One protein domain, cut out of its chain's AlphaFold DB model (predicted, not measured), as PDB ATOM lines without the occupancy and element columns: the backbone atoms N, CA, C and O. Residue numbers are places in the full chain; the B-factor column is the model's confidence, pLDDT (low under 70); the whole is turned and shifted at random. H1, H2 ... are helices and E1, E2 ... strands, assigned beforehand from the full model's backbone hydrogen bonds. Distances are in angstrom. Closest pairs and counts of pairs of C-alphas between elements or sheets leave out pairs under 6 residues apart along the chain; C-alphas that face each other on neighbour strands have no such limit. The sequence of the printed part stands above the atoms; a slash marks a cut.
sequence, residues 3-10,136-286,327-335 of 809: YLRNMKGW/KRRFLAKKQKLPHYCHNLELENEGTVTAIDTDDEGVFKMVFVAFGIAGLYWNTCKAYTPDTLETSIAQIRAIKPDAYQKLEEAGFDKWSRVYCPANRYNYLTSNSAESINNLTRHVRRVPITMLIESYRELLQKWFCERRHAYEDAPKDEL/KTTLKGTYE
ATOM      1  N   TYR A   3      39.416  40.717 -10.760       32.22
ATOM      2  CA  TYR A   3      39.187  39.302 -10.443       32.22
ATOM      3  C   TYR A   3      37.698  39.042 -10.183       32.22
ATOM      4  O   TYR A   3      37.229  39.129  -9.046       32.22
ATOM      5  N   LEU A   4      36.939  38.704 -11.229       36.22
ATOM      6  CA  LEU A   4      35.500  38.428 -11.127       36.22
ATOM      7  C   LEU A   4      35.217  36.955 -10.796       36.22
ATOM      8  O   LEU A   4      34.632  36.208 -11.580       36.22
ATOM      9  N   ARG A   5      35.617  36.544  -9.585       28.52
ATOM     10  CA  ARG A   5      35.378  35.192  -9.061       28.52
ATOM     11  C   ARG A   5      33.937  35.026  -8.567       28.52
ATOM     12  O   ARG A   5      33.601  35.511  -7.492       28.52
ATOM     13  N   ASN A   6      33.127  34.313  -9.355       32.09
ATOM     14  CA  ASN A   6      31.842  33.680  -9.015       32.09
ATOM     15  C   ASN A   6      30.942  34.475  -8.025       32.09
ATOM     16  O   ASN A   6      31.025  34.319  -6.803       32.09
ATOM     17  N   MET A   7      30.092  35.360  -8.565       34.84
ATOM     18  CA  MET A   7      29.396  36.443  -7.840       34.84
ATOM     19  C   MET A   7      28.461  35.983  -6.702       34.84
ATOM     20  O   MET A   7      27.253  35.796  -6.883       34.84
ATOM     21  N   LYS A   8      29.007  35.892  -5.484       29.80
ATOM     22  CA  LYS A   8      28.240  35.611  -4.261       29.80
ATOM     23  C   LYS A   8      27.250  36.742  -3.947       29.80
ATOM     24  O   LYS A   8      27.651  37.898  -3.844       29.80
ATOM     25  N   GLY A   9      25.985  36.402  -3.670       30.28
ATOM     26  CA  GLY A   9      25.076  37.302  -2.934       30.28
ATOM     27  C   GLY A   9      23.792  37.784  -3.621       30.28
ATOM     28  O   GLY A   9      23.247  38.800  -3.192       30.28
ATOM     29  N   TRP A  10      23.247  37.074  -4.614       30.39
ATOM     30  CA  TRP A  10      21.929  37.405  -5.183       30.39
ATOM     31  C   TRP A  10      20.797  37.208  -4.153       30.39
ATOM     32  O   TRP A  10      20.345  36.092  -3.881       30.39
ATOM     33  N   LYS A 136      14.004  35.176 -18.512       31.09
ATOM     34  CA  LYS A 136      15.116  34.214 -18.573       31.09
ATOM     35  C   LYS A 136      15.855  34.288 -19.922       31.09
ATOM     36  O   LYS A 136      17.082  34.367 -19.922       31.09
ATOM     37  N   ARG A 137      15.135  34.367 -21.054       31.20
ATOM     38  CA  ARG A 137      15.721  34.584 -22.401       31.20
ATOM     39  C   ARG A 137      16.525  35.894 -22.482       31.20
ATOM     40  O   ARG A 137      17.686  35.857 -22.884       31.20
ATOM     41  N   ARG A 138      15.979  37.021 -21.995       34.62
ATOM     42  CA  ARG A 138      16.694  38.319 -21.929       34.62
ATOM     43  C   ARG A 138      17.963  38.288 -21.053       34.62
ATOM     44  O   ARG A 138      18.817  39.155 -21.214       34.62
ATOM     45  N   PHE A 139      18.108  37.312 -20.151       36.03
ATOM     46  CA  PHE A 139      19.318  37.125 -19.336       36.03
ATOM     47  C   PHE A 139      20.367  36.224 -20.019       36.03
ATOM     48  O   PHE A 139      21.562  36.456 -19.851       36.03
ATOM     49  N   LEU A 140      19.940  35.240 -20.825       34.34
ATOM     50  CA  LEU A 140      20.826  34.410 -21.660       34.34
ATOM     51  C   LEU A 140      21.526  35.246 -22.743       34.34
ATOM     52  O   LEU A 140      22.756  35.247 -22.817       34.34
ATOM     53  N   ALA A 141      20.754  36.023 -23.508       40.69
ATOM     54  CA  ALA A 141      21.258  36.829 -24.627       40.69
ATOM     55  C   ALA A 141      22.343  37.852 -24.217       40.69
ATOM     56  O   ALA A 141      23.166  38.259 -25.033       40.69
ATOM     57  N   LYS A 142      22.392  38.243 -22.934       49.53
ATOM     58  CA  LYS A 142      23.413  39.152 -22.381       49.53
ATOM     59  C   LYS A 142      24.696  38.455 -21.895       49.53
ATOM     60  O   LYS A 142      25.593  39.142 -21.412       49.53
ATOM     61  N   LYS A 143      24.810  37.124 -22.007       50.53
ATOM     62  CA  LYS A 143      26.050  36.371 -21.719       50.53
ATOM     63  C   LYS A 143      26.757  35.830 -22.964       50.53
ATOM     64  O   LYS A 143      27.982  35.832 -22.968       50.53
ATOM     65  N   GLN A 144      26.034  35.495 -24.035       53.66
ATOM     66  CA  GLN A 144      26.637  35.125 -25.331       53.66
ATOM     67  C   GLN A 144      27.456  36.270 -25.968       53.66
ATOM     68  O   GLN A 144      28.370  36.024 -26.748       53.66
ATOM     69  N   LYS A 145      27.192  37.529 -25.586       67.56
ATOM     70  CA  LYS A 145      27.990  38.693 -26.009       67.56
ATOM     71  C   LYS A 145      29.292  38.908 -25.217       67.56
ATOM     72  O   LYS A 145      30.011  39.847 -25.530       67.56
ATOM     73  N   LEU A 146      29.618  38.084 -24.210       76.25
ATOM     74  CA  LEU A 146      30.850  38.268 -23.425       76.25
ATOM     75  C   LEU A 146      32.144  37.994 -24.225       76.25
ATOM     76  O   LEU A 146      33.012  38.857 -24.164       76.25
ATOM     77  N   PRO A 147      32.287  36.903 -25.010       82.38
ATOM     78  CA  PRO A 147      33.463  36.702 -25.869       82.38
ATOM     79  C   PRO A 147      33.640  37.834 -26.888       82.38
ATOM     80  O   PRO A 147      34.732  38.364 -27.044       82.38
ATOM     81  N   HIS A 148      32.539  38.268 -27.509       82.88
ATOM     82  CA  HIS A 148      32.509  39.387 -28.453       82.88
ATOM     83  C   HIS A 148      32.976  40.704 -27.802       82.88
ATOM     84  O   HIS A 148      33.830  41.389 -28.354       82.88
ATOM     85  N   TYR A 149      32.468  41.029 -26.606       82.19
ATOM     86  CA  TYR A 149      32.913  42.191 -25.825       82.19
ATOM     87  C   TYR A 149      34.405  42.099 -25.469       82.19
ATOM     88  O   TYR A 149      35.123  43.081 -25.606       82.19
ATOM     89  N   CYS A 150      34.875  40.922 -25.043       80.62
ATOM     90  CA  CYS A 150      36.278  40.674 -24.711       80.62
ATOM     91  C   CYS A 150      37.209  40.905 -25.912       80.62
ATOM     92  O   CYS A 150      38.126  41.710 -25.807       80.62
ATOM     93  N   HIS A 151      36.907  40.301 -27.063       84.94
ATOM     94  CA  HIS A 151      37.663  40.478 -28.305       84.94
ATOM     95  C   HIS A 151      37.721  41.947 -28.760       84.94
ATOM     96  O   HIS A 151      38.791  42.466 -29.059       84.94
ATOM     97  N   ASN A 152      36.587  42.658 -28.746       85.25
ATOM     98  CA  ASN A 152      36.565  44.075 -29.128       85.25
ATOM     99  C   ASN A 152      37.292  44.968 -28.105       85.25
ATOM    100  O   ASN A 152      37.842  45.997 -28.483       85.25
ATOM    101  N   LEU A 153      37.352  44.573 -26.827       82.44
ATOM    102  CA  LEU A 153      38.134  45.281 -25.807       82.44
ATOM    103  C   LEU A 153      39.642  45.138 -26.033       82.44
ATOM    104  O   LEU A 153      40.373  46.084 -25.761       82.44
ATOM    105  N   GLU A 154      40.091  43.994 -26.548       81.81
ATOM    106  CA  GLU A 154      41.487  43.754 -26.933       81.81
ATOM    107  C   GLU A 154      41.858  44.521 -28.212       81.81
ATOM    108  O   GLU A 154      42.915  45.145 -28.250       81.81
ATOM    109  N   LEU A 155      40.960  44.567 -29.208       84.44
ATOM    110  CA  LEU A 155      41.138  45.364 -30.433       84.44
ATOM    111  C   LEU A 155      41.199  46.880 -30.168       84.44
ATOM    112  O   LEU A 155      42.012  47.576 -30.765       84.44
ATOM    113  N   GLU A 156      40.341  47.408 -29.290       84.12
ATOM    114  CA  GLU A 156      40.259  48.853 -29.006       84.12
ATOM    115  C   GLU A 156      41.298  49.328 -27.968       84.12
ATOM    116  O   GLU A 156      41.510  50.526 -27.790       84.12
ATOM    117  N   ASN A 157      41.926  48.408 -27.226       79.31
ATOM    118  CA  ASN A 157      42.898  48.726 -26.177       79.31
ATOM    119  C   ASN A 157      44.101  47.775 -26.274       79.31
ATOM    120  O   ASN A 157      44.186  46.804 -25.518       79.31
ATOM    121  N   GLU A 158      45.038  48.069 -27.175       74.62
ATOM    122  CA  GLU A 158      46.230  47.249 -27.428       74.62
ATOM    123  C   GLU A 158      46.973  46.828 -26.139       74.62
ATOM    124  O   GLU A 158      47.075  47.569 -25.155       74.62
ATOM    125  N   GLY A 159      47.455  45.583 -26.118       67.50
ATOM    126  CA  GLY A 159      48.087  44.975 -24.945       67.50
ATOM    127  C   GLY A 159      47.120  44.642 -23.799       67.50
ATOM    128  O   GLY A 159      47.559  44.137 -22.765       67.50
ATOM    129  N   THR A 160      45.815  44.899 -23.940       72.44
ATOM    130  CA  THR A 160      44.801  44.349 -23.030       72.44
ATOM    131  C   THR A 160      44.715  42.838 -23.187       72.44
ATOM    132  O   THR A 160      44.830  42.295 -24.278       72.44
ATOM    133  N   VAL A 161      44.505  42.166 -22.060       69.31
ATOM    134  CA  VAL A 161      44.360  40.719 -21.953       69.31
ATOM    135  C   VAL A 161      43.033  40.409 -21.280       69.31
ATOM    136  O   VAL A 161      42.775  40.845 -20.146       69.31
ATOM    137  N   THR A 162      42.226  39.583 -21.934       75.19
ATOM    138  CA  THR A 162      41.044  38.948 -21.360       75.19
ATOM    139  C   THR A 162      41.193  37.425 -21.334       75.19
ATOM    140  O   THR A 162      41.998  36.837 -22.048       75.19
ATOM    141  N   ALA A 163      40.450  36.761 -20.447       71.88
ATOM    142  CA  ALA A 163      40.307  35.305 -20.455       71.88
ATOM    143  C   ALA A 163      39.003  34.902 -19.758       71.88
ATOM    144  O   ALA A 163      38.696  35.425 -18.681       71.88
ATOM    145  N   ILE A 164      38.244  33.964 -20.334       74.25
ATOM    146  CA  ILE A 164      36.973  33.484 -19.772       74.25
ATOM    147  C   ILE A 164      37.118  32.018 -19.340       74.25
ATOM    148  O   ILE A 164      37.331  31.125 -20.154       74.25
ATOM    149  N   ASP A 165      36.961  31.782 -18.039       72.44
ATOM    150  CA  ASP A 165      37.051  30.468 -17.396       72.44
ATOM    151  C   ASP A 165      35.649  29.850 -17.270       72.44
ATOM    152  O   ASP A 165      34.718  30.469 -16.730       72.44
ATOM    153  N   THR A 166      35.500  28.622 -17.766       76.69
ATOM    154  CA  THR A 166      34.268  27.820 -17.741       76.69
ATOM    155  C   THR A 166      34.508  26.480 -17.057       76.69
ATOM    156  O   THR A 166      35.634  25.991 -17.032       76.69
ATOM    157  N   ASP A 167      33.477  25.881 -16.464       75.31
ATOM    158  CA  ASP A 167      33.522  24.462 -16.084       75.31
ATOM    159  C   ASP A 167      33.408  23.537 -17.297       75.31
ATOM    160  O   ASP A 167      33.299  23.982 -18.442       75.31
ATOM    161  N   ASP A 168      33.485  22.241 -17.016       77.31
ATOM    162  CA  ASP A 168      33.557  21.157 -17.994       77.31
ATOM    163  C   ASP A 168      32.212  20.976 -18.733       77.31
ATOM    164  O   ASP A 168      32.151  20.394 -19.813       77.31
ATOM    165  N   GLU A 169      31.130  21.567 -18.205       74.88
ATOM    166  CA  GLU A 169      29.849  21.730 -18.898       74.88
ATOM    167  C   GLU A 169      29.817  22.979 -19.806       74.88
ATOM    168  O   GLU A 169      28.817  23.213 -20.487       74.88
ATOM    169  N   GLY A 170      30.867  23.803 -19.843       70.56
ATOM    170  CA  GLY A 170      30.929  25.070 -20.583       70.56
ATOM    171  C   GLY A 170      30.232  26.244 -19.879       70.56
ATOM    172  O   GLY A 170      29.897  27.248 -20.515       70.56
ATOM    173  N   VAL A 171      29.957  26.139 -18.575       74.62
ATOM    174  CA  VAL A 171      29.259  27.166 -17.794       74.62
ATOM    175  C   VAL A 171      30.246  28.160 -17.184       74.62
ATOM    176  O   VAL A 171      31.294  27.809 -16.652       74.62
ATOM    177  N   PHE A 172      29.908  29.448 -17.265       73.81
ATOM    178  CA  PHE A 172      30.746  30.552 -16.793       73.81
ATOM    179  C   PHE A 172      31.137  30.447 -15.303       73.81
ATOM    180  O   PHE A 172      30.285  30.641 -14.427       73.81
ATOM    181  N   LYS A 173      32.438  30.293 -15.017       68.56
ATOM    182  CA  LYS A 173      33.028  30.439 -13.674       68.56
ATOM    183  C   LYS A 173      33.484  31.880 -13.413       68.56
ATOM    184  O   LYS A 173      33.094  32.476 -12.400       68.56
ATOM    185  N   MET A 174      34.343  32.421 -14.286       70.19
ATOM    186  CA  MET A 174      35.043  33.703 -14.100       70.19
ATOM    187  C   MET A 174      35.377  34.388 -15.433       70.19
ATOM    188  O   MET A 174      35.427  33.756 -16.481       70.19
ATOM    189  N   VAL A 175      35.679  35.687 -15.366       70.06
ATOM    190  CA  VAL A 175      36.422  36.406 -16.411       70.06
ATOM    191  C   VAL A 175      37.574  37.170 -15.761       70.06
ATOM    192  O   VAL A 175      37.415  37.749 -14.678       70.06
ATOM    193  N   PHE A 176      38.734  37.139 -16.406       71.56
ATOM    194  CA  PHE A 176      39.895  37.967 -16.107       71.56
ATOM    195  C   PHE A 176      39.971  39.092 -17.140       71.56
ATOM    196  O   PHE A 176      39.755  38.848 -18.324       71.56
ATOM    197  N   VAL A 177      40.258  40.311 -16.681       69.06
ATOM    198  CA  VAL A 177      40.532  41.476 -17.536       69.06
ATOM    199  C   VAL A 177      41.687  42.267 -16.923       69.06
ATOM    200  O   VAL A 177      41.683  42.586 -15.718       69.06
ATOM    201  N   ALA A 178      42.685  42.585 -17.741       68.88
ATOM    202  CA  ALA A 178      43.812  43.429 -17.376       68.88
ATOM    203  C   ALA A 178      44.323  44.209 -18.598       68.88
ATOM    204  O   ALA A 178      44.595  43.623 -19.635       68.88
ATOM    205  N   PHE A 179      44.447  45.527 -18.449       70.19
ATOM    206  CA  PHE A 179      44.783  46.462 -19.525       70.19
ATOM    207  C   PHE A 179      46.302  46.675 -19.642       70.19
ATOM    208  O   PHE A 179      46.975  46.795 -18.611       70.19
ATOM    209  N   GLY A 180      46.814  46.752 -20.875       68.31
ATOM    210  CA  GLY A 180      48.230  46.979 -21.203       68.31
ATOM    211  C   GLY A 180      49.204  45.928 -20.644       68.31
ATOM    212  O   GLY A 180      48.801  44.867 -20.171       68.31
ATOM    213  N   ILE A 181      50.504  46.260 -20.603       67.00
ATOM    214  CA  ILE A 181      51.611  45.396 -20.114       67.00
ATOM    215  C   ILE A 181      51.314  44.708 -18.770       67.00
ATOM    216  O   ILE A 181      51.768  43.591 -18.527       67.00
ATOM    217  N   ALA A 182      50.514  45.327 -17.896       66.81
ATOM    218  CA  ALA A 182      50.063  44.701 -16.657       66.81
ATOM    219  C   ALA A 182      49.321  43.368 -16.892       66.81
ATOM    220  O   ALA A 182      49.465  42.450 -16.089       66.81
ATOM    221  N   GLY A 183      48.528  43.244 -17.960       67.06
ATOM    222  CA  GLY A 183      47.887  41.992 -18.363       67.06
ATOM    223  C   GLY A 183      48.903  40.924 -18.743       67.06
ATOM    224  O   GLY A 183      48.902  39.857 -18.129       67.06
ATOM    225  N   LEU A 184      49.814  41.254 -19.662       73.00
ATOM    226  CA  LEU A 184      50.885  40.362 -20.115       73.00
ATOM    227  C   LEU A 184      51.761  39.886 -18.950       73.00
ATOM    228  O   LEU A 184      51.870  38.685 -18.727       73.00
ATOM    229  N   TYR A 185      52.266  40.797 -18.109       77.56
ATOM    230  CA  TYR A 185      53.032  40.446 -16.906       77.56
ATOM    231  C   TYR A 185      52.276  39.472 -15.988       77.56
ATOM    232  O   TYR A 185      52.849  38.503 -15.490       77.56
ATOM    233  N   TRP A 186      50.972  39.683 -15.776       73.56
ATOM    234  CA  TRP A 186      50.158  38.786 -14.952       73.56
ATOM    235  C   TRP A 186      49.720  37.495 -15.660       73.56
ATOM    236  O   TRP A 186      49.201  36.613 -14.969       73.56
ATOM    237  N   ASN A 187      49.924  37.350 -16.971       76.31
ATOM    238  CA  ASN A 187      49.901  36.060 -17.662       76.31
ATOM    239  C   ASN A 187      51.237  35.342 -17.461       76.31
ATOM    240  O   ASN A 187      51.241  34.235 -16.928       76.31
ATOM    241  N   THR A 188      52.362  36.006 -17.744       82.50
ATOM    242  CA  THR A 188      53.722  35.473 -17.568       82.50
ATOM    243  C   THR A 188      53.973  34.969 -16.141       82.50
ATOM    244  O   THR A 188      54.455  33.858 -15.942       82.50
ATOM    245  N   CYS A 189      53.542  35.725 -15.121       80.44
ATOM    246  CA  CYS A 189      53.578  35.306 -13.711       80.44
ATOM    247  C   CYS A 189      52.812  34.000 -13.418       80.44
ATOM    248  O   CYS A 189      53.092  33.328 -12.427       80.44
ATOM    249  N   LYS A 190      51.775  33.682 -14.202       76.69
ATOM    250  CA  LYS A 190      50.841  32.569 -13.962       76.69
ATOM    251  C   LYS A 190      51.051  31.377 -14.894       76.69
ATOM    252  O   LYS A 190      50.447  30.339 -14.617       76.69
ATOM    253  N   ALA A 191      51.840  31.536 -15.954       83.44
ATOM    254  CA  ALA A 191      52.171  30.492 -16.914       83.44
ATOM    255  C   ALA A 191      52.586  29.192 -16.207       83.44
ATOM    256  O   ALA A 191      53.209  29.219 -15.140       83.44
ATOM    257  N   TYR A 192      52.192  28.060 -16.788       81.12
ATOM    258  CA  TYR A 192      52.512  26.726 -16.271       81.12
ATOM    259  C   TYR A 192      53.521  25.978 -17.157       81.12
ATOM    260  O   TYR A 192      54.085  24.994 -16.693       81.12
ATOM    261  N   THR A 193      53.776  26.445 -18.386       86.06
ATOM    262  CA  THR A 193      54.795  25.897 -19.300       86.06
ATOM    263  C   THR A 193      55.814  26.977 -19.686       86.06
ATOM    264  O   THR A 193      55.448  28.158 -19.680       86.06
ATOM    265  N   PRO A 194      57.067  26.613 -20.031       87.31
ATOM    266  CA  PRO A 194      58.055  27.554 -20.563       87.31
ATOM    267  C   PRO A 194      57.534  28.310 -21.789       87.31
ATOM    268  O   PRO A 194      57.459  29.529 -21.761       87.31
ATOM    269  N   ASP A 195      57.028  27.605 -22.796       88.06
ATOM    270  CA  ASP A 195      56.504  28.151 -24.060       88.06
ATOM    271  C   ASP A 195      55.400  29.217 -23.875       88.06
ATOM    272  O   ASP A 195      55.401  30.250 -24.553       88.06
ATOM    273  N   THR A 196      54.478  29.034 -22.919       84.31
ATOM    274  CA  THR A 196      53.458  30.060 -22.602       84.31
ATOM    275  C   THR A 196      54.032  31.279 -21.873       84.31
ATOM    276  O   THR A 196      53.526  32.396 -22.036       84.31
ATOM    277  N   LEU A 197      55.109  31.100 -21.105       87.00
ATOM    278  CA  LEU A 197      55.881  32.188 -20.509       87.00
ATOM    279  C   LEU A 197      56.722  32.918 -21.566       87.00
ATOM    280  O   LEU A 197      56.680  34.143 -21.601       87.00
ATOM    281  N   GLU A 198      57.419  32.202 -22.447       88.62
ATOM    282  CA  GLU A 198      58.302  32.748 -23.486       88.62
ATOM    283  C   GLU A 198      57.513  33.579 -24.500       88.62
ATOM    284  O   GLU A 198      57.886  34.716 -24.789       88.62
ATOM    285  N   THR A 199      56.349  33.083 -24.934       86.75
ATOM    286  CA  THR A 199      55.416  33.824 -25.801       86.75
ATOM    287  C   THR A 199      54.966  35.136 -25.145       86.75
ATOM    288  O   THR A 199      54.990  36.199 -25.768       86.75
ATOM    289  N   SER A 200      54.612  35.089 -23.854       82.12
ATOM    290  CA  SER A 200      54.187  36.274 -23.095       82.12
ATOM    291  C   SER A 200      55.352  37.245 -22.833       82.12
ATOM    292  O   SER A 200      55.162  38.459 -22.790       82.12
ATOM    293  N   ILE A 201      56.574  36.728 -22.670       84.88
ATOM    294  CA  ILE A 201      57.811  37.503 -22.515       84.88
ATOM    295  C   ILE A 201      58.177  38.234 -23.804       84.88
ATOM    296  O   ILE A 201      58.494  39.421 -23.742       84.88
ATOM    297  N   ALA A 202      58.107  37.562 -24.955       86.00
ATOM    298  CA  ALA A 202      58.403  38.167 -26.248       86.00
ATOM    299  C   ALA A 202      57.489  39.375 -26.510       86.00
ATOM    300  O   ALA A 202      57.964  40.428 -26.930       86.00
ATOM    301  N   GLN A 203      56.206  39.267 -26.148       79.81
ATOM    302  CA  GLN A 203      55.246  40.373 -26.213       79.81
ATOM    303  C   GLN A 203      55.604  41.527 -25.258       79.81
ATOM    304  O   GLN A 203      55.576  42.685 -25.668       79.81
ATOM    305  N   ILE A 204      56.007  41.250 -24.008       81.19
ATOM    306  CA  ILE A 204      56.482  42.302 -23.082       81.19
ATOM    307  C   ILE A 204      57.728  43.002 -23.645       81.19
ATOM    308  O   ILE A 204      57.792  44.229 -23.628       81.19
ATOM    309  N   ARG A 205      58.691  42.236 -24.171       85.81
ATOM    310  CA  ARG A 205      59.947  42.749 -24.737       85.81
ATOM    311  C   ARG A 205      59.723  43.603 -25.986       85.81
ATOM    312  O   ARG A 205      60.414  44.601 -26.144       85.81
ATOM    313  N   ALA A 206      58.755  43.236 -26.827       79.62
ATOM    314  CA  ALA A 206      58.374  44.000 -28.013       79.62
ATOM    315  C   ALA A 206      57.669  45.324 -27.668       79.62
ATOM    316  O   ALA A 206      57.956  46.340 -28.289       79.62
ATOM    317  N   ILE A 207      56.772  45.331 -26.670       73.25
ATOM    318  CA  ILE A 207      55.990  46.530 -26.310       73.25
ATOM    319  C   ILE A 207      56.795  47.489 -25.413       73.25
ATOM    320  O   ILE A 207      56.644  48.704 -25.526       73.25
ATOM    321  N   LYS A 208      57.648  46.979 -24.509       74.25
ATOM    322  CA  LYS A 208      58.558  47.809 -23.697       74.25
ATOM    323  C   LYS A 208      59.820  47.031 -23.275       74.25
ATOM    324  O   LYS A 208      59.785  46.333 -22.254       74.25
ATOM    325  N   PRO A 209      60.954  47.172 -23.986       81.38
ATOM    326  CA  PRO A 209      62.177  46.425 -23.683       81.38
ATOM    327  C   PRO A 209      62.728  46.717 -22.278       81.38
ATOM    328  O   PRO A 209      63.132  45.784 -21.589       81.38
ATOM    329  N   ASP A 210      62.639  47.957 -21.790       72.88
ATOM    330  CA  ASP A 210      63.066  48.336 -20.433       72.88
ATOM    331  C   ASP A 210      62.335  47.526 -19.351       72.88
ATOM    332  O   ASP A 210      62.907  47.145 -18.330       72.88
ATOM    333  N   ALA A 211      61.043  47.254 -19.571       72.94
ATOM    334  CA  ALA A 211      60.226  46.465 -18.660       72.94
ATOM    335  C   ALA A 211      60.637  44.987 -18.693       72.94
ATOM    336  O   ALA A 211      60.653  44.348 -17.645       72.94
ATOM    337  N   TYR A 212      61.021  44.457 -19.861       84.31
ATOM    338  CA  TYR A 212      61.625  43.127 -19.967       84.31
ATOM    339  C   TYR A 212      62.961  43.044 -19.210       84.31
ATOM    340  O   TYR A 212      63.123  42.152 -18.379       84.31
ATOM    341  N   GLN A 213      63.878  43.994 -19.420       82.38
ATOM    342  CA  GLN A 213      65.186  44.000 -18.754       82.38
ATOM    343  C   GLN A 213      65.032  43.971 -17.223       82.38
ATOM    344  O   GLN A 213      65.633  43.143 -16.542       82.38
ATOM    345  N   LYS A 214      64.132  44.792 -16.670       78.75
ATOM    346  CA  LYS A 214      63.858  44.842 -15.221       78.75
ATOM    347  C   LYS A 214      63.151  43.585 -14.672       78.75
ATOM    348  O   LYS A 214      63.107  43.397 -13.455       78.75
ATOM    349  N   LEU A 215      62.600  42.713 -15.527       81.75
ATOM    350  CA  LEU A 215      62.110  41.373 -15.152       81.75
ATOM    351  C   LEU A 215      63.214  40.313 -15.163       81.75
ATOM    352  O   LEU A 215      63.209  39.419 -14.313       81.75
ATOM    353  N   GLU A 216      64.130  40.419 -16.121       86.94
ATOM    354  CA  GLU A 216      65.309  39.568 -16.273       86.94
ATOM    355  C   GLU A 216      66.284  39.798 -15.105       86.94
ATOM    356  O   GLU A 216      66.610  38.853 -14.386       86.94
ATOM    357  N   GLU A 217      66.606  41.061 -14.797       84.50
ATOM    358  CA  GLU A 217      67.379  41.484 -13.612       84.50
ATOM    359  C   GLU A 217      66.755  41.009 -12.286       84.50
ATOM    360  O   GLU A 217      67.461  40.656 -11.339       84.50
ATOM    361  N   ALA A 218      65.420  40.963 -12.199       81.38
ATOM    362  CA  ALA A 218      64.728  40.450 -11.017       81.38
ATOM    363  C   ALA A 218      64.890  38.926 -10.847       81.38
ATOM    364  O   ALA A 218      64.760  38.418  -9.730       81.38
ATOM    365  N   GLY A 219      65.207  38.195 -11.918       85.50
ATOM    366  CA  GLY A 219      65.299  36.737 -11.982       85.50
ATOM    367  C   GLY A 219      63.930  36.055 -12.034       85.50
ATOM    368  O   GLY A 219      63.076  36.245 -11.160       85.50
ATOM    369  N   PHE A 220      63.721  35.233 -13.063       84.56
ATOM    370  CA  PHE A 220      62.445  34.563 -13.334       84.56
ATOM    371  C   PHE A 220      61.991  33.634 -12.194       84.56
ATOM    372  O   PHE A 220      60.789  33.490 -11.961       84.56
ATOM    373  N   ASP A 221      62.926  33.070 -11.427       81.50
ATOM    374  CA  ASP A 221      62.694  32.274 -10.213       81.50
ATOM    375  C   ASP A 221      61.931  33.043  -9.113       81.50
ATOM    376  O   ASP A 221      61.155  32.469  -8.333       81.50
ATOM    377  N   LYS A 222      62.125  34.371  -9.064       76.81
ATOM    378  CA  LYS A 222      61.598  35.241  -8.006       76.81
ATOM    379  C   LYS A 222      60.181  35.721  -8.270       76.81
ATOM    380  O   LYS A 222      59.551  36.183  -7.316       76.81
ATOM    381  N   TRP A 223      59.647  35.588  -9.484       80.00
ATOM    382  CA  TRP A 223      58.319  36.120  -9.822       80.00
ATOM    383  C   TRP A 223      57.487  35.270 -10.794       80.00
ATOM    384  O   TRP A 223      56.259  35.291 -10.678       80.00
ATOM    385  N   SER A 224      58.098  34.509 -11.706       84.12
ATOM    386  CA  SER A 224      57.357  33.575 -12.562       84.12
ATOM    387  C   SER A 224      56.890  32.359 -11.759       84.12
ATOM    388  O   SER A 224      57.446  32.044 -10.705       84.12
ATOM    389  N   ARG A 225      55.871  31.654 -12.255       80.81
ATOM    390  CA  ARG A 225      55.469  30.355 -11.699       80.81
ATOM    391  C   ARG A 225      56.304  29.203 -12.261       80.81
ATOM    392  O   ARG A 225      56.655  28.318 -11.492       80.81
ATOM    393  N   VAL A 226      56.609  29.230 -13.562       86.00
ATOM    394  CA  VAL A 226      57.295  28.146 -14.293       86.00
ATOM    395  C   VAL A 226      58.647  27.807 -13.665       86.00
ATOM    396  O   VAL A 226      58.904  26.650 -13.361       86.00
ATOM    397  N   TYR A 227      59.485  28.816 -13.413       83.25
ATOM    398  CA  TYR A 227      60.836  28.620 -12.876       83.25
ATOM    399  C   TYR A 227      60.905  28.714 -11.346       83.25
ATOM    400  O   TYR A 227      61.985  28.884 -10.784       83.25
ATOM    401  N   CYS A 228      59.768  28.660 -10.644       78.25
ATOM    402  CA  CYS A 228      59.782  28.810  -9.197       78.25
ATOM    403  C   CYS A 228      60.072  27.475  -8.491       78.25
ATOM    404  O   CYS A 228      59.299  26.533  -8.663       78.25
ATOM    405  N   PRO A 229      61.088  27.387  -7.609       70.69
ATOM    406  CA  PRO A 229      61.414  26.144  -6.902       70.69
ATOM    407  C   PRO A 229      60.381  25.724  -5.834       70.69
ATOM    408  O   PRO A 229      60.578  24.716  -5.161       70.69
ATOM    409  N   ALA A 230      59.294  26.483  -5.632       66.44
ATOM    410  CA  ALA A 230      58.267  26.179  -4.635       66.44
ATOM    411  C   ALA A 230      56.862  26.662  -5.044       66.44
ATOM    412  O   ALA A 230      56.688  27.717  -5.658       66.44
ATOM    413  N   ASN A 231      55.833  25.921  -4.618       57.97
ATOM    414  CA  ASN A 231      54.426  26.261  -4.853       57.97
ATOM    415  C   ASN A 231      54.010  27.553  -4.122       57.97
ATOM    416  O   ASN A 231      53.807  27.563  -2.907       57.97
ATOM    417  N   ARG A 232      53.825  28.647  -4.873       58.88
ATOM    418  CA  ARG A 232      53.375  29.941  -4.333       58.88
ATOM    419  C   ARG A 232      51.853  30.083  -4.311       58.88
ATOM    420  O   ARG A 232      51.197  30.053  -5.354       58.88
ATOM    421  N   TYR A 233      51.306  30.375  -3.134       49.75
ATOM    422  CA  TYR A 233      49.925  30.837  -2.968       49.75
ATOM    423  C   TYR A 233      49.853  32.373  -3.037       49.75
ATOM    424  O   TYR A 233      50.736  33.073  -2.548       49.75
ATOM    425  N   ASN A 234      48.796  32.918  -3.650       48.44
ATOM    426  CA  ASN A 234      48.651  34.367  -3.835       48.44
ATOM    427  C   ASN A 234      48.390  35.116  -2.516       48.44
ATOM    428  O   ASN A 234      47.461  34.776  -1.781       48.44
ATOM    429  N   TYR A 235      49.088  36.239  -2.318       39.91
ATOM    430  CA  TYR A 235      48.809  37.246  -1.283       39.91
ATOM    431  C   TYR A 235      47.498  38.019  -1.550       39.91
ATOM    432  O   TYR A 235      47.495  39.212  -1.860       39.91
ATOM    433  N   LEU A 236      46.354  37.342  -1.440       41.66
ATOM    434  CA  LEU A 236      45.023  37.946  -1.551       41.66
ATOM    435  C   LEU A 236      44.616  38.633  -0.237       41.66
ATOM    436  O   LEU A 236      43.844  38.087   0.550       41.66
ATOM    437  N   THR A 237      45.092  39.859  -0.013       41.59
ATOM    438  CA  THR A 237      44.562  40.711   1.062       41.59
ATOM    439  C   THR A 237      43.128  41.140   0.727       41.59
ATOM    440  O   THR A 237      42.869  41.769  -0.303       41.59
ATOM    441  N   SER A 238      42.165  40.787   1.587       49.94
ATOM    442  CA  SER A 238      40.738  40.985   1.293       49.94
ATOM    443  C   SER A 238      40.366  42.464   1.136       49.94
ATOM    444  O   SER A 238      39.564  42.791   0.264       49.94
ATOM    445  N   ASN A 239      41.032  43.359   1.875       50.78
ATOM    446  CA  ASN A 239      40.848  44.816   1.858       50.78
ATOM    447  C   ASN A 239      40.761  45.426   0.443       50.78
ATOM    448  O   ASN A 239      39.896  46.263   0.182       50.78
ATOM    449  N   SER A 240      41.634  45.009  -0.484       54.62
ATOM    450  CA  SER A 240      41.642  45.533  -1.860       54.62
ATOM    451  C   SER A 240      40.395  45.101  -2.632       54.62
ATOM    452  O   SER A 240      39.771  45.911  -3.316       54.62
ATOM    453  N   ALA A 241      39.986  43.838  -2.472       57.12
ATOM    454  CA  ALA A 241      38.735  43.347  -3.033       57.12
ATOM    455  C   ALA A 241      37.532  44.036  -2.371       57.12
ATOM    456  O   ALA A 241      36.628  44.462  -3.075       57.12
ATOM    457  N   GLU A 242      37.522  44.210  -1.049       56.84
ATOM    458  CA  GLU A 242      36.447  44.867  -0.292       56.84
ATOM    459  C   GLU A 242      36.232  46.335  -0.693       56.84
ATOM    460  O   GLU A 242      35.087  46.753  -0.875       56.84
ATOM    461  N   SER A 243      37.308  47.094  -0.922       62.09
ATOM    462  CA  SER A 243      37.231  48.474  -1.421       62.09
ATOM    463  C   SER A 243      36.573  48.539  -2.808       62.09
ATOM    464  O   SER A 243      35.553  49.211  -2.999       62.09
ATOM    465  N   ILE A 244      37.069  47.732  -3.755       64.56
ATOM    466  CA  ILE A 244      36.512  47.597  -5.113       64.56
ATOM    467  C   ILE A 244      35.064  47.058  -5.069       64.56
ATOM    468  O   ILE A 244      34.210  47.465  -5.864       64.56
ATOM    469  N   ASN A 245      34.754  46.188  -4.100       67.12
ATOM    470  CA  ASN A 245      33.418  45.648  -3.863       67.12
ATOM    471  C   ASN A 245      32.422  46.713  -3.392       67.12
ATOM    472  O   ASN A 245      31.256  46.643  -3.782       67.12
ATOM    473  N   ASN A 246      32.852  47.691  -2.589       71.00
ATOM    474  CA  ASN A 246      31.990  48.802  -2.199       71.00
ATOM    475  C   ASN A 246      31.753  49.779  -3.359       71.00
ATOM    476  O   ASN A 246      30.606  50.164  -3.576       71.00
ATOM    477  N   LEU A 247      32.795  50.147  -4.119       66.75
ATOM    478  CA  LEU A 247      32.659  51.059  -5.267       66.75
ATOM    479  C   LEU A 247      31.609  50.548  -6.269       66.75
ATOM    480  O   LEU A 247      30.708  51.277  -6.666       66.75
ATOM    481  N   THR A 248      31.646  49.252  -6.587       65.44
ATOM    482  CA  THR A 248      30.719  48.622  -7.548       65.44
ATOM    483  C   THR A 248      29.481  47.979  -6.914       65.44
ATOM    484  O   THR A 248      28.798  47.182  -7.563       65.44
ATOM    485  N   ARG A 249      29.143  48.308  -5.656       70.38
ATOM    486  CA  ARG A 249      28.038  47.673  -4.899       70.38
ATOM    487  C   ARG A 249      26.681  47.693  -5.615       70.38
ATOM    488  O   ARG A 249      25.885  46.771  -5.442       70.38
ATOM    489  N   HIS A 250      26.437  48.732  -6.415       61.69
ATOM    490  CA  HIS A 250      25.211  48.920  -7.195       61.69
ATOM    491  C   HIS A 250      25.306  48.235  -8.567       61.69
ATOM    492  O   HIS A 250      24.423  47.457  -8.927       61.69
ATOM    493  N   VAL A 251      26.430  48.424  -9.270       62.59
ATOM    494  CA  VAL A 251      26.717  47.861 -10.607       62.59
ATOM    495  C   VAL A 251      26.718  46.322 -10.614       62.59
ATOM    496  O   VAL A 251      26.336  45.693 -11.591       62.59
ATOM    497  N   ARG A 252      27.016  45.662  -9.490       62.00
ATOM    498  CA  ARG A 252      26.938  44.184  -9.346       62.00
ATOM    499  C   ARG A 252      25.566  43.557  -9.617       62.00
ATOM    500  O   ARG A 252      25.450  42.333  -9.619       62.00
ATOM    501  N   ARG A 253      24.527  44.375  -9.790       60.06
ATOM    502  CA  ARG A 253      23.160  43.959 -10.130       60.06
ATOM    503  C   ARG A 253      22.873  44.014 -11.638       60.06
ATOM    504  O   ARG A 253      21.857  43.467 -12.058       60.06
ATOM    505  N   VAL A 254      23.739  44.649 -12.435       60.56
ATOM    506  CA  VAL A 254      23.600  44.770 -13.897       60.56
ATOM    507  C   VAL A 254      24.365  43.640 -14.628       60.56
ATOM    508  O   VAL A 254      25.061  42.853 -13.980       60.56
ATOM    509  N   PRO A 255      24.204  43.466 -15.959       64.88
ATOM    510  CA  PRO A 255      24.896  42.428 -16.729       64.88
ATOM    511  C   PRO A 255      26.423  42.513 -16.634       64.88
ATOM    512  O   PRO A 255      26.982  43.588 -16.447       64.88
ATOM    513  N   ILE A 256      27.108  41.381 -16.826       68.25
ATOM    514  CA  ILE A 256      28.565  41.304 -16.636       68.25
ATOM    515  C   ILE A 256      29.362  42.209 -17.586       68.25
ATOM    516  O   ILE A 256      30.359  42.770 -17.154       68.25
ATOM    517  N   THR A 257      28.907  42.415 -18.825       68.50
ATOM    518  CA  THR A 257      29.530  43.366 -19.762       68.50
ATOM    519  C   THR A 257      29.476  44.794 -19.221       68.50
ATOM    520  O   THR A 257      30.504  45.444 -19.129       68.50
ATOM    521  N   MET A 258      28.313  45.238 -18.736       69.88
ATOM    522  CA  MET A 258      28.134  46.559 -18.115       69.88
ATOM    523  C   MET A 258      28.922  46.696 -16.800       69.88
ATOM    524  O   MET A 258      29.382  47.778 -16.460       69.88
ATOM    525  N   LEU A 259      29.122  45.596 -16.063       72.38
ATOM    526  CA  LEU A 259      29.993  45.589 -14.885       72.38
ATOM    527  C   LEU A 259      31.475  45.754 -15.256       72.38
ATOM    528  O   LEU A 259      32.194  46.405 -14.504       72.38
ATOM    529  N   ILE A 260      31.940  45.176 -16.370       74.19
ATOM    530  CA  ILE A 260      33.303  45.414 -16.879       74.19
ATOM    531  C   ILE A 260      33.416  46.848 -17.408       74.19
ATOM    532  O   ILE A 260      34.397  47.516 -17.094       74.19
ATOM    533  N   GLU A 261      32.385  47.347 -18.092       75.31
ATOM    534  CA  GLU A 261      32.324  48.715 -18.613       75.31
ATOM    535  C   GLU A 261      32.510  49.754 -17.503       75.31
ATOM    536  O   GLU A 261      33.447  50.545 -17.562       75.31
ATOM    537  N   SER A 262      31.768  49.654 -16.394       74.25
ATOM    538  CA  SER A 262      31.983  50.559 -15.257       74.25
ATOM    539  C   SER A 262      33.319  50.377 -14.531       74.25
ATOM    540  O   SER A 262      33.747  51.276 -13.809       74.25
ATOM    541  N   TYR A 263      34.024  49.252 -14.704       78.38
ATOM    542  CA  TYR A 263      35.424  49.173 -14.274       78.38
ATOM    543  C   TYR A 263      36.379  49.836 -15.274       78.38
ATOM    544  O   TYR A 263      37.361  50.431 -14.833       78.38
ATOM    545  N   ARG A 264      36.111  49.758 -16.584       83.25
ATOM    546  CA  ARG A 264      36.860  50.480 -17.623       83.25
ATOM    547  C   ARG A 264      36.719  51.989 -17.418       83.25
ATOM    548  O   ARG A 264      37.732  52.673 -17.377       83.25
ATOM    549  N   GLU A 265      35.507  52.486 -17.174       81.81
ATOM    550  CA  GLU A 265      35.210  53.886 -16.821       81.81
ATOM    551  C   GLU A 265      35.966  54.335 -15.559       81.81
ATOM    552  O   GLU A 265      36.661  55.351 -15.581       81.81
ATOM    553  N   LEU A 266      35.896  53.560 -14.466       83.00
ATOM    554  CA  LEU A 266      36.620  53.864 -13.222       83.00
ATOM    555  C   LEU A 266      38.141  53.923 -13.427       83.00
ATOM    556  O   LEU A 266      38.802  54.791 -12.858       83.00
ATOM    557  N   LEU A 267      38.705  53.016 -14.229       81.31
ATOM    558  CA  LEU A 267      40.135  53.011 -14.537       81.31
ATOM    559  C   LEU A 267      40.515  54.173 -15.464       81.31
ATOM    560  O   LEU A 267      41.461  54.888 -15.153       81.31
ATOM    561  N   GLN A 268      39.753  54.416 -16.532       85.00
ATOM    562  CA  GLN A 268      39.941  55.542 -17.451       85.00
ATOM    563  C   GLN A 268      39.927  56.878 -16.693       85.00
ATOM    564  O   GLN A 268      40.836  57.691 -16.867       85.00
ATOM    565  N   LYS A 269      38.956  57.068 -15.788       84.81
ATOM    566  CA  LYS A 269      38.873  58.240 -14.910       84.81
ATOM    567  C   LYS A 269      40.105  58.364 -14.012       84.81
ATOM    568  O   LYS A 269      40.769  59.392 -14.060       84.81
ATOM    569  N   TRP A 270      40.477  57.315 -13.275       83.88
ATOM    570  CA  TRP A 270      41.655  57.345 -12.394       83.88
ATOM    571  C   TRP A 270      42.990  57.544 -13.127       83.88
ATOM    572  O   TRP A 270      43.920  58.101 -12.547       83.88
ATOM    573  N   PHE A 271      43.122  57.068 -14.368       84.56
ATOM    574  CA  PHE A 271      44.310  57.297 -15.198       84.56
ATOM    575  C   PHE A 271      44.333  58.728 -15.754       84.56
ATOM    576  O   PHE A 271      45.402  59.324 -15.850       84.56
ATOM    577  N   CYS A 272      43.174  59.312 -16.072       84.50
ATOM    578  CA  CYS A 272      43.070  60.720 -16.459       84.50
ATOM    579  C   CYS A 272      43.395  61.654 -15.280       84.50
ATOM    580  O   CYS A 272      44.326  62.452 -15.368       84.50
ATOM    581  N   GLU A 273      42.714  61.471 -14.142       85.38
ATOM    582  CA  GLU A 273      42.918  62.238 -12.903       85.38
ATOM    583  C   GLU A 273      44.389  62.228 -12.455       85.38
ATOM    584  O   GLU A 273      44.915  63.262 -12.054       85.38
ATOM    585  N   ARG A 274      45.083  61.083 -12.549       82.94
ATOM    586  CA  ARG A 274      46.500  60.986 -12.155       82.94
ATOM    587  C   ARG A 274      47.489  61.517 -13.184       82.94
ATOM    588  O   ARG A 274      48.561  61.941 -12.769       82.94
ATOM    589  N   ARG A 275      47.175  61.512 -14.483       83.50
ATOM    590  CA  ARG A 275      48.021  62.205 -15.470       83.50
ATOM    591  C   ARG A 275      47.978  63.712 -15.240       83.50
ATOM    592  O   ARG A 275      49.036  64.309 -15.103       83.50
ATOM    593  N   HIS A 276      46.778  64.272 -15.078       83.31
ATOM    594  CA  HIS A 276      46.582  65.696 -14.793       83.31
ATOM    595  C   HIS A 276      47.188  66.108 -13.435       83.31
ATOM    596  O   HIS A 276      47.812  67.158 -13.325       83.31
ATOM    597  N   ALA A 277      47.069  65.274 -12.393       80.69
ATOM    598  CA  ALA A 277      47.648  65.562 -11.073       80.69
ATOM    599  C   ALA A 277      49.192  65.530 -11.025       80.69
ATOM    600  O   ALA A 277      49.772  65.945 -10.022       80.69
ATOM    601  N   TYR A 278      49.852  65.030 -12.077       81.44
ATOM    602  CA  TYR A 278      51.311  65.020 -12.233       81.44
ATOM    603  C   TYR A 278      51.741  65.624 -13.582       81.44
ATOM    604  O   TYR A 278      52.795  65.269 -14.111       81.44
ATOM    605  N   GLU A 279      50.922  66.500 -14.173       79.50
ATOM    606  CA  GLU A 279      51.181  67.084 -15.493       79.50
ATOM    607  C   GLU A 279      52.443  67.957 -15.459       79.50
ATOM    608  O   GLU A 279      53.414  67.653 -16.156       79.50
ATOM    609  N   ASP A 280      52.481  68.919 -14.540       81.25
ATOM    610  CA  ASP A 280      53.575  69.885 -14.364       81.25
ATOM    611  C   ASP A 280      54.677  69.419 -13.392       81.25
ATOM    612  O   ASP A 280      55.544  70.201 -13.001       81.25
ATOM    613  N   ALA A 281      54.648  68.153 -12.956       79.69
ATOM    614  CA  ALA A 281      55.525  67.642 -11.898       79.69
ATOM    615  C   ALA A 281      57.023  67.687 -12.300       79.69
ATOM    616  O   ALA A 281      57.411  67.002 -13.257       79.69
ATOM    617  N   PRO A 282      57.890  68.424 -11.570       80.00
ATOM    618  CA  PRO A 282      59.318  68.512 -11.876       80.00
ATOM    619  C   PRO A 282      60.034  67.155 -11.862       80.00
ATOM    620  O   PRO A 282      59.646  66.229 -11.146       80.00
ATOM    621  N   LYS A 283      61.133  67.051 -12.626       76.50
ATOM    622  CA  LYS A 283      61.821  65.778 -12.920       76.50
ATOM    623  C   LYS A 283      62.137  64.934 -11.678       76.50
ATOM    624  O   LYS A 283      61.905  63.724 -11.694       76.50
ATOM    625  N   ASP A 284      62.610  65.593 -10.622       79.50
ATOM    626  CA  ASP A 284      63.030  65.004  -9.346       79.50
ATOM    627  C   ASP A 284      62.079  65.340  -8.180       79.50
ATOM    628  O   ASP A 284      62.453  65.258  -7.005       79.50
ATOM    629  N   GLU A 285      60.830  65.715  -8.482       85.31
ATOM    630  CA  GLU A 285      59.795  65.867  -7.462       85.31
ATOM    631  C   GLU A 285      59.330  64.490  -6.969       85.31
ATOM    632  O   GLU A 285      58.955  63.610  -7.751       85.31
ATOM    633  N   LEU A 286      59.339  64.283  -5.653       86.12
ATOM    634  CA  LEU A 286      58.897  63.030  -5.050       86.12
ATOM    635  C   LEU A 286      57.382  62.989  -4.883       86.12
ATOM    636  O   LEU A 286      56.728  63.995  -4.628       86.12
ATOM    637  N   LYS A 327      57.420  61.622  -9.025       86.69
ATOM    638  CA  LYS A 327      56.123  61.869  -9.679       86.69
ATOM    639  C   LYS A 327      56.186  61.655 -11.193       86.69
ATOM    640  O   LYS A 327      55.200  61.210 -11.765       86.69
ATOM    641  N   THR A 328      57.345  61.846 -11.820       82.94
ATOM    642  CA  THR A 328      57.592  61.547 -13.242       82.94
ATOM    643  C   THR A 328      57.433  60.063 -13.590       82.94
ATOM    644  O   THR A 328      56.659  59.726 -14.485       82.94
ATOM    645  N   THR A 329      58.063  59.146 -12.850       81.88
ATOM    646  CA  THR A 329      57.857  57.695 -13.048       81.88
ATOM    647  C   THR A 329      56.417  57.280 -12.720       81.88
ATOM    648  O   THR A 329      55.845  56.401 -13.374       81.88
ATOM    649  N   LEU A 330      55.771  57.953 -11.760       80.31
ATOM    650  CA  LEU A 330      54.352  57.738 -11.478       80.31
ATOM    651  C   LEU A 330      53.436  58.253 -12.610       80.31
ATOM    652  O   LEU A 330      52.459  57.580 -12.924       80.31
ATOM    653  N   LYS A 331      53.769  59.371 -13.271       80.69
ATOM    654  CA  LYS A 331      53.092  59.892 -14.475       80.69
ATOM    655  C   LYS A 331      53.153  58.867 -15.612       80.69
ATOM    656  O   LYS A 331      52.105  58.476 -16.119       80.69
ATOM    657  N   GLY A 332      54.348  58.345 -15.913       76.75
ATOM    658  CA  GLY A 332      54.554  57.270 -16.898       76.75
ATOM    659  C   GLY A 332      53.773  55.986 -16.575       76.75
ATOM    660  O   GLY A 332      53.234  55.333 -17.463       76.75
ATOM    661  N   THR A 333      53.585  55.668 -15.289       75.69
ATOM    662  CA  THR A 333      52.752  54.525 -14.855       75.69
ATOM    663  C   THR A 333      51.269  54.671 -15.255       75.69
ATOM    664  O   THR A 333      50.569  53.664 -15.378       75.69
ATOM    665  N   TYR A 334      50.778  55.899 -15.475       79.06
ATOM    666  CA  TYR A 334      49.398  56.192 -15.898       79.06
ATOM    667  C   TYR A 334      49.294  56.761 -17.323       79.06
ATOM    668  O   TYR A 334      48.212  57.192 -17.723       79.06
ATOM    669  N   GLU A 335      50.383  56.743 -18.097       77.44
ATOM    670  CA  GLU A 335      50.431  57.215 -19.488       77.44
ATOM    671  C   GLU A 335      49.463  56.452 -20.406       77.44
ATOM    672  O   GLU A 335      48.798  57.053 -21.253       77.44
TER     673      GLU A 335
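AT A GLANCE: This is residues 3 to 10, 136 to 286 and 327 to 335 of the 809 residues of the protein "Transposase, MuDR, MULE transposase domain protein" of Artemisia annua (UniProt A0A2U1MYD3). A narrow sheet, mainly the long hairpin E2 and E3 with short E1 beside E3, has helix H2 running along E2 and a cluster of three helices, H3, H4 and H5, at the end where E3 leads into H3. The longest helix, H7, starts over one face of the sheet, the same face as H2, and runs well past it, with H8 by its far end, and a long link swings round from H5 to H6 with residues 233 to 240 standing free, of which 238 to 240 belong to H6. The printed part has 168 residues with eight named helices and three named strands, in the order E1 H1 H2 E2 E3 H3 H4 H5 H6 H7 H8; the sheet order is E1, E3, E2, all antiparallel, and the class is mostly helix. It is only just compact, close to loose, with a radius of gyration of the C-alphas of 18.3 A and spans of 56 by 43 by 32 A.

IN THESE COORDINATES: In the sheet, E3 is residues 172 to 178, 18.4 A long, E2 residues 161 to 166, 16.9 A, and E1 residues 3 to 5, from C-alpha 3 at (39.187, 39.302, -10.443). H2 is residues 146 to 156, 15.2 A. H7, residues 256 to 276, spans 30.4 A from C-alpha 256 at (28.565, 41.304, -16.636). H3 is residues 181 to 188, H4 residues 194 to 207, 19.9 A, and H5 residues 209 to 216. H1 is residues 136 to 140, H6 residues 238 to 247, and H8 residues 327 to 333, ending with C-alpha 333 at (52.752, 54.525, -14.855).

HOW THE PARTS SIT: E2 and E3 are a hairpin, with N 161 and O 178 at 2.8 A and N 176 and O 163 at 2.8 A. E1 is antiparallel to E3, C-alphas 5 and 174 facing each other at 5.3 A, but no N and O across this pair are within hydrogen-bond range. Three layers, helices on both faces of a sheet, have H2 and H7 on one face and H3 on the other. H2 lies over E2 at a height of 8.6 A over the sheet. H2 and H7 only just touch, only at their ends, with 3 pairs of C-alphas within 8 A, the closest Leu 146 and Thr 257 at 6.4 A. The helical hairpin H3 and H4 touches closest at the C-alphas of Thr 188 and Leu 197, 4.9 A. H7 and H8 are close but not clearly touching, C-alphas 275 and 331 being closest at 5.7 A. H1 and H6 touch no helix. In each of the eight helices every O i to N i+4 pair is within hydrogen-bond range.

THE WHOLE: The C-alphas of Arg 137 and Asp 284, the two farthest apart, are 57.7 A apart. Residues 11 to 135 and 287 to 326 are not printed, with gaps between C-alphas of 15.4 A and 5.5 A. The link H5 to H6 is long. Mean pLDDT of the printed part is 71.3, with 54 residues under 70, among them 3 to 10, 136 to 145 and 230 to 245.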